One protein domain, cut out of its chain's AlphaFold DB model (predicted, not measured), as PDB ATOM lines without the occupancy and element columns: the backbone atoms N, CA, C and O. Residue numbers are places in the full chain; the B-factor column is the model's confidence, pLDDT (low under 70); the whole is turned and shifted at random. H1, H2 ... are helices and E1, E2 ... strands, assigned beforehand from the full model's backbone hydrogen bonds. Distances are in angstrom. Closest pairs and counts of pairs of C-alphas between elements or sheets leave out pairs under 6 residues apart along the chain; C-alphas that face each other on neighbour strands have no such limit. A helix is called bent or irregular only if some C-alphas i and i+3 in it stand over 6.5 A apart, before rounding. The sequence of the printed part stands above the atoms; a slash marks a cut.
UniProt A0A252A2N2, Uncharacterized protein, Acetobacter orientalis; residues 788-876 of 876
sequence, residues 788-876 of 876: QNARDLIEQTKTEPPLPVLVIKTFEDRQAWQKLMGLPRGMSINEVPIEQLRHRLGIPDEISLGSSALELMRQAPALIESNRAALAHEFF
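AT A GLANCE: This is residues 788 to 876 of the 876 residues of an uncharacterized protein of Acetobacter orientalis (UniProt A0A252A2N2). Residues 853 to 863 of the long, kinked helix H4 sit between H1 and H2, with H3 at a third side, while residues 865 to 876 stick out as an arm. A tiny antiparallel sheet, E1 - E2, lies at the end away from that arm. The 89 printed residues, mostly helix, include H1 E1 H2 E2 H3 H4 in order; the whole is compact, radius of gyration of the C-alphas 13.6 A, spanning 42 by 33 by 19 A.

IN THESE COORDINATES: E1 is residues 805 to 807 and E2 831 to 833. H4, residues 853 to 875, runs 31.4 A to (-17.941, -17.111, 52.009). H1, 788 to 799, starts at (-13.962, -10.500, 71.205); H2 is 811 to 821, H3 834 to 841.

HOW THE PARTS SIT: N 806 and O 832 of E1 and E2 are 2.8 A apart. H4 is irregular: C-alphas 858 and 861 are 7.0 A apart. H2 touches H4 at residues 854 to 861 alone, a steep tilt of 56 degrees; closest C-alphas Ala 816 and Arg 858, 4.8 A. H1 touches H4 at residues 853 to 863 alone, opposite ways; closest C-alphas Thr 797 and Ala 853, 5.7 A. H3 is close to H4 but not clearly touching; closest C-alphas Leu 837 and Met 857, 7.4 A. Every O i to N i+4 pair is within hydrogen-bond range in H2 and H3, 7 of 8 in H1, 16 of 19 in H4.

THE WHOLE: C-alphas 801 and 876 are farthest apart, 43.3 A. The printed part has no cut; the link H3 to H4 is long. Residues 824 to 829 and 869 to 876 have pLDDT under 70.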
ATOM      1  N   GLN A 788     -13.906 -11.465  70.103       72.81
ATOM      2  CA  GLN A 788     -13.962 -10.500  71.205       72.81
ATOM      3  C   GLN A 788     -13.341 -11.055  72.494       72.81
ATOM      4  O   GLN A 788     -12.476 -10.414  73.079       72.81
ATOM      5  N   ASN A 789     -13.645 -12.307  72.843       74.12
ATOM      6  CA  ASN A 789     -13.082 -12.955  74.030       74.12
ATOM      7  C   ASN A 789     -11.547 -13.071  73.985       74.12
ATOM      8  O   ASN A 789     -10.891 -12.966  75.014       74.12
ATOM      9  N   ALA A 790     -10.950 -13.273  72.805       73.44
ATOM     10  CA  ALA A 790      -9.494 -13.317  72.673       73.44
ATOM     11  C   ALA A 790      -8.854 -11.925  72.753       73.44
ATOM     12  O   ALA A 790      -7.739 -11.810  73.263       73.44
ATOM     13  N   ARG A 791      -9.544 -10.875  72.284       77.12
ATOM     14  CA  ARG A 791      -9.100  -9.480  72.462       77.12
ATOM     15  C   ARG A 791      -9.084  -9.132  73.938       77.12
ATOM     16  O   ARG A 791      -8.084  -8.602  74.422       77.12
ATOM     17  N   ASP A 792     -10.147  -9.531  74.632       77.56
ATOM     18  CA  ASP A 792     -10.288  -9.311  76.059       77.56
ATOM     19  C   ASP A 792      -9.169 -10.054  76.817       77.56
ATOM     20  O   ASP A 792      -8.387  -9.459  77.553       77.56
ATOM     21  N   LEU A 793      -8.953 -11.342  76.526       71.94
ATOM     22  CA  LEU A 793      -7.884 -12.122  77.161       71.94
ATOM     23  C   LEU A 793      -6.485 -11.532  76.941       71.94
ATOM     24  O   LEU A 793      -5.722 -11.450  77.900       71.94
ATOM     25  N   ILE A 794      -6.117 -11.084  75.733       75.81
ATOM     26  CA  ILE A 794      -4.772 -10.511  75.538       75.81
ATOM     27  C   ILE A 794      -4.601  -9.215  76.318       75.81
ATOM     28  O   ILE A 794      -3.553  -8.966  76.918       75.81
ATOM     29  N   GLU A 795      -5.613  -8.378  76.353       75.94
ATOM     30  CA  GLU A 795      -5.504  -7.139  77.088       75.94
ATOM     31  C   GLU A 795      -5.563  -7.355  78.619       75.94
ATOM     32  O   GLU A 795      -5.028  -6.525  79.355       75.94
ATOM     33  N   GLN A 796      -6.093  -8.488  79.116       75.69
ATOM     34  CA  GLN A 796      -5.864  -8.961  80.498       75.69
ATOM     35  C   GLN A 796      -4.402  -9.380  80.693       75.69
ATOM     36  O   GLN A 796      -3.766  -8.989  81.666       75.69
ATOM     37  N   THR A 797      -3.812 -10.116  79.742       70.44
ATOM     38  CA  THR A 797      -2.407 -10.552  79.871       70.44
ATOM     39  C   THR A 797      -1.407  -9.399  79.941       70.44
ATOM     40  O   THR A 797      -0.382  -9.540  80.608       70.44
ATOM     41  N   LYS A 798      -1.725  -8.257  79.313       73.94
ATOM     42  CA  LYS A 798      -0.909  -7.032  79.324       73.94
ATOM     43  C   LYS A 798      -0.838  -6.348  80.684       73.94
ATOM     44  O   LYS A 798       0.169  -5.703  80.974       73.94
ATOM     45  N   THR A 799      -1.904  -6.423  81.481       74.44
ATOM     46  CA  THR A 799      -2.002  -5.745  82.786       74.44
ATOM     47  C   THR A 799      -1.409  -6.577  83.923       74.44
ATOM     48  O   THR A 799      -1.263  -6.086  85.043       74.44
ATOM     49  N   GLU A 800      -1.016  -7.816  83.632       74.56
ATOM     50  CA  GLU A 800      -0.449  -8.755  84.588       74.56
ATOM     51  C   GLU A 800       1.087  -8.778  84.545       74.56
ATOM     52  O   GLU A 800       1.696  -8.555  83.487       74.56
ATOM     53  N   PRO A 801       1.741  -9.058  85.692       75.50
ATOM     54  CA  PRO A 801       3.192  -9.149  85.745       75.50
ATOM     55  C   PRO A 801       3.674 -10.234  84.772       75.50
ATOM     56  O   PRO A 801       3.145 -11.351  84.803       75.50
ATOM     57  N   PRO A 802       4.661  -9.924  83.911       78.31
ATOM     58  CA  PRO A 802       5.111 -10.846  82.884       78.31
ATOM     59  C   PRO A 802       5.653 -12.105  83.539       78.31
ATOM     60  O   PRO A 802       6.526 -12.051  84.410       78.31
ATOM     61  N   LEU A 803       5.133 -13.247  83.110       78.19
ATOM     62  CA  LEU A 803       5.644 -14.527  83.558       78.19
ATOM     63  C   LEU A 803       6.728 -14.994  82.585       78.19
ATOM     64  O   LEU A 803       6.576 -14.850  81.374       78.19
ATOM     65  N   PRO A 804       7.825 -15.582  83.078       78.19
ATOM     66  CA  PRO A 804       8.773 -16.254  82.197       78.19
ATOM     67  C   PRO A 804       8.202 -17.595  81.699       78.19
ATOM     68  O   PRO A 804       8.504 -18.041  80.591       78.19
ATOM     69  N   VAL A 805       7.354 -18.238  82.512       81.00
ATOM     70  CA  VAL A 805       6.835 -19.590  82.289       81.00
ATOM     71  C   VAL A 805       5.412 -19.710  82.844       81.00
ATOM     72  O   VAL A 805       5.121 -19.238  83.943       81.00
ATOM     73  N   LEU A 806       4.527 -20.367  82.098       84.00
ATOM     74  CA  LEU A 806       3.172 -20.722  82.508       84.00
ATOM     75  C   LEU A 806       3.147 -22.122  83.103       84.00
ATOM     76  O   LEU A 806       3.486 -23.098  82.438       84.00
ATOM     77  N   VAL A 807       2.694 -22.233  84.348       81.00
ATOM     78  CA  VAL A 807       2.570 -23.526  85.025       81.00
ATOM     79  C   VAL A 807       1.283 -24.219  84.579       81.00
ATOM     80  O   VAL A 807       0.182 -23.710  84.787       81.00
ATOM     81  N   ILE A 808       1.435 -25.407  84.004       79.94
ATOM     82  CA  ILE A 808       0.372 -26.266  83.494       79.94
ATOM     83  C   ILE A 808      -0.131 -27.161  84.625       79.94
ATOM     84  O   ILE A 808       0.549 -28.094  85.059       79.94
ATOM     85  N   LYS A 809      -1.339 -26.880  85.113       71.25
ATOM     86  CA  LYS A 809      -1.873 -27.525  86.322       71.25
ATOM     87  C   LYS A 809      -2.930 -28.568  86.001       71.25
ATOM     88  O   LYS A 809      -3.062 -29.543  86.739       71.25
ATOM     89  N   THR A 810      -3.651 -28.407  84.897       79.31
ATOM     90  CA  THR A 810      -4.771 -29.288  84.554       79.31
ATOM     91  C   THR A 810      -4.497 -30.133  83.306       79.31
ATOM     92  O   THR A 810      -3.559 -29.900  82.542       79.31
ATOM     93  N   PHE A 811      -5.306 -31.177  83.109       76.88
ATOM     94  CA  PHE A 811      -5.286 -31.956  81.869       76.88
ATOM     95  C   PHE A 811      -5.720 -31.115  80.656       76.88
ATOM     96  O   PHE A 811      -5.161 -31.274  79.573       76.88
ATOM     97  N   GLU A 812      -6.654 -30.189  80.861       77.75
ATOM     98  CA  GLU A 812      -7.171 -29.278  79.840       77.75
ATOM     99  C   GLU A 812      -6.084 -28.321  79.334       77.75
ATOM    100  O   GLU A 812      -5.925 -28.155  78.132       77.75
ATOM    101  N   ASP A 813      -5.241 -27.806  80.227       80.06
ATOM    102  CA  ASP A 813      -4.083 -26.955  79.903       80.06
ATOM    103  C   ASP A 813      -3.101 -27.675  78.974       80.06
ATOM    104  O   ASP A 813      -2.605 -27.112  77.997       80.06
ATOM    105  N   ARG A 814      -2.834 -28.955  79.275       80.00
ATOM    106  CA  ARG A 814      -1.957 -29.804  78.462       80.00
ATOM    107  C   ARG A 814      -2.567 -30.043  77.093       80.00
ATOM    108  O   ARG A 814      -1.859 -29.951  76.094       80.00
ATOM    109  N   GLN A 815      -3.864 -30.331  77.042       80.12
ATOM    110  CA  GLN A 815      -4.575 -30.568  75.792       80.12
ATOM    111  C   GLN A 815      -4.648 -29.300  74.931       80.12
ATOM    112  O   GLN A 815      -4.441 -29.370  73.721       80.12
ATOM    113  N   ALA A 816      -4.883 -28.147  75.550       80.44
ATOM    114  CA  ALA A 816      -4.881 -26.838  74.916       80.44
ATOM    115  C   ALA A 816      -3.526 -26.494  74.299       80.44
ATOM    116  O   ALA A 816      -3.452 -26.180  73.111       80.44
ATOM    117  N   TRP A 817      -2.447 -26.620  75.075       82.94
ATOM    118  CA  TRP A 817      -1.091 -26.387  74.583       82.94
ATOM    119  C   TRP A 817      -0.729 -27.347  73.448       82.94
ATOM    120  O   TRP A 817      -0.200 -26.930  72.419       82.94
ATOM    121  N   GLN A 818      -1.086 -28.628  73.588       79.56
ATOM    122  CA  GLN A 818      -0.890 -29.630  72.540       79.56
ATOM    123  C   GLN A 818      -1.660 -29.279  71.264       79.56
ATOM    124  O   GLN A 818      -1.089 -29.373  70.179       79.56
ATOM    125  N   LYS A 819      -2.919 -28.830  71.373       81.62
ATOM    126  CA  LYS A 819      -3.729 -28.395  70.222       81.62
ATOM    127  C   LYS A 819      -3.138 -27.140  69.573       81.62
ATOM    128  O   LYS A 819      -3.094 -27.060  68.350       81.62
ATOM    129  N   LEU A 820      -2.631 -26.195  70.367       82.19
ATOM    130  CA  LEU A 820      -2.038 -24.952  69.877       82.19
ATOM    131  C   LEU A 820      -0.703 -25.186  69.148       82.19
ATOM    132  O   LEU A 820      -0.463 -24.602  68.087       82.19
ATOM    133  N   MET A 821       0.144 -26.064  69.691       79.94
ATOM    134  CA  MET A 821       1.478 -26.378  69.163       79.94
ATOM    135  C   MET A 821       1.499 -27.548  68.170       79.94
ATOM    136  O   MET A 821       2.516 -27.769  67.520       79.94
ATOM    137  N   GLY A 822       0.398 -28.295  68.033       75.88
ATOM    138  CA  GLY A 822       0.325 -29.484  67.177       75.88
ATOM    139  C   GLY A 822       1.128 -30.677  67.711       75.88
ATOM    140  O   GLY A 822       1.699 -31.432  66.928       75.88
ATOM    141  N   LEU A 823       1.212 -30.835  69.037       75.69
ATOM    142  CA  LEU A 823       2.010 -31.873  69.702       75.69
ATOM    143  C   LEU A 823       1.197 -33.167  69.954       75.69
ATOM    144  O   LEU A 823      -0.018 -33.102  70.154       75.69
ATOM    145  N   PRO A 824       1.838 -34.356  69.984       66.94
ATOM    146  CA  PRO A 824       1.161 -35.643  70.187       66.94
ATOM    147  C   PRO A 824       0.609 -35.839  71.617       66.94
ATOM    148  O   PRO A 824       1.167 -35.336  72.594       66.94
ATOM    149  N   ARG A 825      -0.485 -36.611  71.755       61.28
ATOM    150  CA  ARG A 825      -1.157 -36.878  73.047       61.28
ATOM    151  C   ARG A 825      -0.264 -37.710  73.983       61.28
ATOM    152  O   ARG A 825       0.219 -38.764  73.583       61.28
ATOM    153  N   GLY A 826      -0.109 -37.277  75.241       53.53
ATOM    154  CA  GLY A 826       0.540 -38.049  76.320       53.53
ATOM    155  C   GLY A 826       1.854 -37.481  76.874       53.53
ATOM    156  O   GLY A 826       2.371 -38.007  77.857       53.53
ATOM    157  N   MET A 827       2.386 -36.398  76.302       61.56
ATOM    158  CA  MET A 827       3.597 -35.746  76.816       61.56
ATOM    159  C   MET A 827       3.304 -35.006  78.137       61.56
ATOM    160  O   MET A 827       2.403 -34.165  78.198       61.56
ATOM    161  N   SER A 828       4.059 -35.326  79.196       57.56
ATOM    162  CA  SER A 828       3.963 -34.651  80.496       57.56
ATOM    163  C   SER A 828       4.678 -33.304  80.416       57.56
ATOM    164  O   SER A 828       5.900 -33.229  80.480       57.56
ATOM    165  N   ILE A 829       3.896 -32.245  80.220       68.88
ATOM    166  CA  ILE A 829       4.364 -30.860  80.273       68.88
ATOM    167  C   ILE A 829       3.716 -30.233  81.499       68.88
ATOM    168  O   ILE A 829       2.489 -30.225  81.619       68.88
ATOM    169  N   ASN A 830       4.556 -29.745  82.405       72.31
ATOM    170  CA  ASN A 830       4.121 -29.075  83.630       72.31
ATOM    171  C   ASN A 830       4.342 -27.560  83.551       72.31
ATOM    172  O   ASN A 830       3.798 -26.825  84.367       72.31
ATOM    173  N   GLU A 831       5.091 -27.091  82.551       80.88
ATOM    174  CA  GLU A 831       5.515 -25.703  82.399       80.88
ATOM    175  C   GLU A 831       5.682 -25.345  80.911       80.88
ATOM    176  O   GLU A 831       6.242 -26.126  80.143       80.88
ATOM    177  N   VAL A 832       5.181 -24.179  80.496       82.81
ATOM    178  CA  VAL A 832       5.233 -23.663  79.118       82.81
ATOM    179  C   VAL A 832       5.956 -22.314  79.096       82.81
ATOM    180  O   VAL A 832       5.466 -21.368  79.710       82.81
ATOM    181  N   PRO A 833       7.089 -22.172  78.389       86.12
ATOM    182  CA  PRO A 833       7.767 -20.885  78.269       86.12
ATOM    183  C   PRO A 833       6.902 -19.851  77.540       86.12
ATOM    184  O   PRO A 833       6.366 -20.120  76.461       86.12
ATOM    185  N   ILE A 834       6.813 -18.644  78.096       83.62
ATOM    186  CA  ILE A 834       5.986 -17.563  77.539       83.62
ATOM    187  C   ILE A 834       6.481 -17.113  76.163       83.62
ATOM    188  O   ILE A 834       5.658 -16.822  75.302       83.62
ATOM    189  N   GLU A 835       7.792 -17.139  75.900       83.06
ATOM    190  CA  GLU A 835       8.331 -16.829  74.568       83.06
ATOM    191  C   GLU A 835       7.820 -17.777  73.476       83.06
ATOM    192  O   GLU A 835       7.529 -17.345  72.362       83.06
ATOM    193  N   GLN A 836       7.648 -19.066  73.783       84.56
ATOM    194  CA  GLN A 836       7.132 -20.020  72.799       84.56
ATOM    195  C   GLN A 836       5.655 -19.763  72.499       84.56
ATOM    196  O   GLN A 836       5.240 -19.817  71.340       84.56
ATOM    197  N   LEU A 837       4.869 -19.445  73.531       84.44
ATOM    198  CA  LEU A 837       3.470 -19.054  73.370       84.44
ATOM    199  C   LEU A 837       3.348 -17.749  72.572       84.44
ATOM    200  O   LEU A 837       2.554 -17.667  71.634       84.44
ATOM    201  N   ARG A 838       4.178 -16.759  72.908       85.44
ATOM    202  CA  ARG A 838       4.277 -15.463  72.238       85.44
ATOM    203  C   ARG A 838       4.554 -15.635  70.746       85.44
ATOM    204  O   ARG A 838       3.768 -15.169  69.922       85.44
ATOM    205  N   HIS A 839       5.607 -16.375  70.404       85.69
ATOM    206  CA  HIS A 839       5.974 -16.662  69.021       85.69
ATOM    207  C   HIS A 839       4.850 -17.401  68.279       85.69
ATOM    208  O   HIS A 839       4.546 -17.090  67.129       85.69
ATOM    209  N   ARG A 840       4.175 -18.354  68.938       85.56
ATOM    210  CA  ARG A 840       3.084 -19.122  68.321       85.56
ATOM    211  C   ARG A 840       1.842 -18.282  68.029       85.56
ATOM    212  O   ARG A 840       1.200 -18.500  67.002       85.56
ATOM    213  N   LEU A 841       1.496 -17.352  68.915       85.06
ATOM    214  CA  LEU A 841       0.348 -16.457  68.750       85.06
ATOM    215  C   LEU A 841       0.692 -15.185  67.949       85.06
ATOM    216  O   LEU A 841      -0.214 -14.434  67.584       85.06
ATOM    217  N   GLY A 842       1.974 -14.973  67.628       85.19
ATOM    218  CA  GLY A 842       2.476 -13.794  66.915       85.19
ATOM    219  C   GLY A 842       2.405 -12.513  67.744       85.19
ATOM    220  O   GLY A 842       2.247 -11.428  67.191       85.19
ATOM    221  N   ILE A 843       2.462 -12.643  69.069       86.38
ATOM    222  CA  ILE A 843       2.350 -11.519  69.997       86.38
ATOM    223  C   ILE A 843       3.714 -10.792  70.048       86.38
ATOM    224  O   ILE A 843       4.717 -11.448  70.300       86.38
ATOM    225  N   PRO A 844       3.807  -9.470  69.816       82.50
ATOM    226  CA  PRO A 844       5.077  -8.730  69.832       82.50
ATOM    227  C   PRO A 844       5.715  -8.716  71.217       82.50
ATOM    228  O   PRO A 844       4.974  -8.649  72.193       82.50
ATOM    229  N   ASP A 845       7.047  -8.734  71.323       76.31
ATOM    230  CA  ASP A 845       7.791  -8.788  72.599       76.31
ATOM    231  C   ASP A 845       7.420  -7.669  73.583       76.31
ATOM    232  O   ASP A 845       7.448  -7.881  74.797       76.31
ATOM    233  N   GLU A 846       6.979  -6.510  73.081       77.31
ATOM    234  CA  GLU A 846       6.562  -5.381  73.920       77.31
ATOM    235  C   GLU A 846       5.260  -5.648  74.694       77.31
ATOM    236  O   GLU A 846       4.944  -4.945  75.655       77.31
ATOM    237  N   ILE A 847       4.488  -6.659  74.289       77.00
ATOM    238  CA  ILE A 847       3.230  -7.032  74.937       77.00
ATOM    239  C   ILE A 847       3.531  -7.947  76.126       77.00
ATOM    240  O   ILE A 847       3.945  -9.090  75.950       77.00
ATOM    241  N   SER A 848       3.334  -7.467  77.355       76.75
ATOM    242  CA  SER A 848       3.481  -8.308  78.553       76.75
ATOM    243  C   SER A 848       2.484  -9.470  78.514       76.75
ATOM    244  O   SER A 848       1.325  -9.269  78.157       76.75
ATOM    245  N   LEU A 849       2.939 -10.677  78.861       78.50
ATOM    246  CA  LEU A 849       2.093 -11.862  78.976       78.50
ATOM    247  C   LEU A 849       2.174 -12.397  80.407       78.50
ATOM    248  O   LEU A 849       3.155 -13.036  80.796       78.50
ATOM    249  N   GLY A 850       1.154 -12.091  81.204       77.69
ATOM    250  CA  GLY A 850       1.005 -12.625  82.554       77.69
ATOM    251  C   GLY A 850       0.254 -13.955  82.623       77.69
ATOM    252  O   GLY A 850       0.095 -14.672  81.636       77.69
ATOM    253  N   SER A 851      -0.206 -14.307  83.818       76.88
ATOM    254  CA  SER A 851      -0.926 -15.548  84.149       76.88
ATOM    255  C   SER A 851      -2.124 -15.886  83.256       76.88
ATOM    256  O   SER A 851      -2.326 -17.063  82.949       76.88
ATOM    257  N   SER A 852      -2.871 -14.893  82.779       82.19
ATOM    258  CA  SER A 852      -4.017 -15.064  81.882       82.19
ATOM    259  C   SER A 852      -3.613 -15.550  80.488       82.19
ATOM    260  O   SER A 852      -4.459 -15.994  79.714       82.19
ATOM    261  N   ALA A 853      -2.312 -15.572  80.167       82.06
ATOM    262  CA  ALA A 853      -1.819 -16.142  78.919       82.06
ATOM    263  C   ALA A 853      -2.047 -17.659  78.871       82.06
ATOM    264  O   ALA A 853      -2.155 -18.230  77.789       82.06
ATOM    265  N   LEU A 854      -2.213 -18.306  80.032       81.62
ATOM    266  CA  LEU A 854      -2.656 -19.695  80.121       81.62
ATOM    267  C   LEU A 854      -4.099 -19.865  79.625       81.62
ATOM    268  O   LEU A 854      -4.387 -20.819  78.910       81.62
ATOM    269  N   GLU A 855      -4.989 -18.929  79.959       83.00
ATOM    270  CA  GLU A 855      -6.384 -18.949  79.509       83.00
ATOM    271  C   GLU A 855      -6.494 -18.579  78.025       83.00
ATOM    272  O   GLU A 855      -7.192 -19.241  77.259       83.00
ATOM    273  N   LEU A 856      -5.692 -17.611  77.577       83.62
ATOM    274  CA  LEU A 856      -5.519 -17.316  76.157       83.62
ATOM    275  C   LEU A 856      -5.030 -18.546  75.382       83.62
ATOM    276  O   LEU A 856      -5.565 -18.862  74.325       83.62
ATOM    277  N   MET A 857      -4.049 -19.278  75.914       85.31
ATOM    278  CA  MET A 857      -3.545 -20.518  75.323       85.31
ATOM    279  C   MET A 857      -4.625 -21.613  75.268       85.31
ATOM    280  O   MET A 857      -4.661 -22.369  74.295       85.31
ATOM    281  N   ARG A 858      -5.516 -21.686  76.270       83.06
ATOM    282  CA  ARG A 858      -6.672 -22.603  76.297       83.06
ATOM    283  C   ARG A 858      -7.702 -22.289  75.229       83.06
ATOM    284  O   ARG A 858      -8.133 -23.193  74.513       83.06
ATOM    285  N   GLN A 859      -8.069 -21.021  75.101       84.38
ATOM    286  CA  GLN A 859      -9.174 -20.617  74.240       84.38
ATOM    287  C   GLN A 859      -8.750 -20.340  72.797       84.38
ATOM    288  O   GLN A 859      -9.549 -20.546  71.881       84.38
ATOM    289  N   ALA A 860      -7.500 -19.934  72.557       80.69
ATOM    290  CA  ALA A 860      -7.018 -19.553  71.229       80.69
ATOM    291  C   ALA A 860      -7.299 -20.612  70.143       80.69
ATOM    292  O   ALA A 860      -7.819 -20.233  69.094       80.69
ATOM    293  N   PRO A 861      -7.072 -21.926  70.353       79.88
ATOM    294  CA  PRO A 861      -7.394 -22.925  69.334       79.88
ATOM    295  C   PRO A 861      -8.880 -22.964  68.949       79.88
ATOM    296  O   PRO A 861      -9.191 -23.148  67.777       79.88
ATOM    297  N   ALA A 862      -9.789 -22.796  69.914       80.25
ATOM    298  CA  ALA A 862     -11.233 -22.808  69.675       80.25
ATOM    299  C   ALA A 862     -11.725 -21.493  69.050       80.25
ATOM    300  O   ALA A 862     -12.567 -21.517  68.160       80.25
ATOM    301  N   LEU A 863     -11.162 -20.354  69.458       79.25
ATOM    302  CA  LEU A 863     -11.510 -19.036  68.921       79.25
ATOM    303  C   LEU A 863     -11.021 -18.855  67.478       79.25
ATOM    304  O   LEU A 863     -11.755 -18.330  66.646       79.25
ATOM    305  N   ILE A 864      -9.833 -19.371  67.143       75.38
ATOM    306  CA  ILE A 864      -9.336 -19.418  65.757       75.38
ATOM    307  C   ILE A 864     -10.256 -20.281  64.883       75.38
ATOM    308  O   ILE A 864     -10.550 -19.926  63.743       75.38
ATOM    309  N   GLU A 865     -10.722 -21.414  65.408       75.69
ATOM    310  CA  GLU A 865     -11.640 -22.318  64.711       75.69
ATOM    311  C   GLU A 865     -13.033 -21.681  64.528       75.69
ATOM    312  O   GLU A 865     -13.577 -21.712  63.425       75.69
ATOM    313  N   SER A 866     -13.554 -21.003  65.556       74.94
ATOM    314  CA  SER A 866     -14.833 -20.277  65.523       74.94
ATOM    315  C   SER A 866     -14.814 -19.086  64.567       74.94
ATOM    316  O   SER A 866     -15.758 -18.904  63.804       74.94
ATOM    317  N   ASN A 867     -13.744 -18.288  64.559       78.62
ATOM    318  CA  ASN A 867     -13.589 -17.179  63.619       78.62
ATOM    319  C   ASN A 867     -13.526 -17.684  62.172       78.62
ATOM    320  O   ASN A 867     -14.201 -17.153  61.294       78.62
ATOM    321  N   ARG A 868     -12.794 -18.778  61.927       73.00
ATOM    322  CA  ARG A 868     -12.757 -19.425  60.608       73.00
ATOM    323  C   ARG A 868     -14.121 -19.969  60.185       73.00
ATOM    324  O   ARG A 868     -14.439 -19.883  59.003       73.00
ATOM    325  N   ALA A 869     -14.912 -20.502  61.115       69.25
ATOM    326  CA  ALA A 869     -16.265 -20.987  60.846       69.25
ATOM    327  C   ALA A 869     -17.259 -19.845  60.569       69.25
ATOM    328  O   ALA A 869     -18.024 -19.933  59.611       69.25
ATOM    329  N   ALA A 870     -17.207 -18.759  61.351       66.25
ATOM    330  CA  ALA A 870     -18.024 -17.561  61.140       66.25
ATOM    331  C   ALA A 870     -17.755 -16.950  59.762       66.25
ATOM    332  O   ALA A 870     -18.678 -16.647  59.019       66.25
ATOM    333  N   LEU A 871     -16.483 -16.874  59.377       66.75
ATOM    334  CA  LEU A 871     -16.095 -16.411  58.056       66.75
ATOM    335  C   LEU A 871     -16.528 -17.388  56.959       66.75
ATOM    336  O   LEU A 871     -17.035 -16.952  55.935       66.75
ATOM    337  N   ALA A 872     -16.383 -18.702  57.155       63.94
ATOM    338  CA  ALA A 872     -16.815 -19.698  56.171       63.94
ATOM    339  C   ALA A 872     -18.317 -19.598  55.844       63.94
ATOM    340  O   ALA A 872     -18.678 -19.754  54.682       63.94
ATOM    341  N   HIS A 873     -19.162 -19.269  56.824       57.94
ATOM    342  CA  HIS A 873     -20.591 -19.003  56.613       57.94
ATOM    343  C   HIS A 873     -20.876 -17.780  55.728       57.94
ATOM    344  O   HIS A 873     -21.919 -17.727  55.090       57.94
ATOM    345  N   GLU A 874     -19.956 -16.817  55.677       52.72
ATOM    346  CA  GLU A 874     -20.061 -15.611  54.846       52.72
ATOM    347  C   GLU A 874     -19.442 -15.777  53.459       52.72
ATOM    348  O   GLU A 874     -19.643 -14.928  52.590       52.72
ATOM    349  N   PHE A 875     -18.651 -16.833  53.255       49.28
ATOM    350  CA  PHE A 875     -17.941 -17.111  52.009       49.28
ATOM    351  C   PHE A 875     -18.693 -18.076  51.082       49.28
ATOM    352  O   PHE A 875     -18.525 -17.951  49.864       49.28
ATOM    353  N   PHE A 876     -19.498 -18.994  51.632       39.84
ATOM    354  CA  PHE A 876     -20.172 -20.082  50.908       39.84
ATOM    355  C   PHE A 876     -21.681 -19.903  50.771       39.84
ATOM    356  O   PHE A 876     -22.328 -19.551  51.780       39.84
TER     357      PHE A 876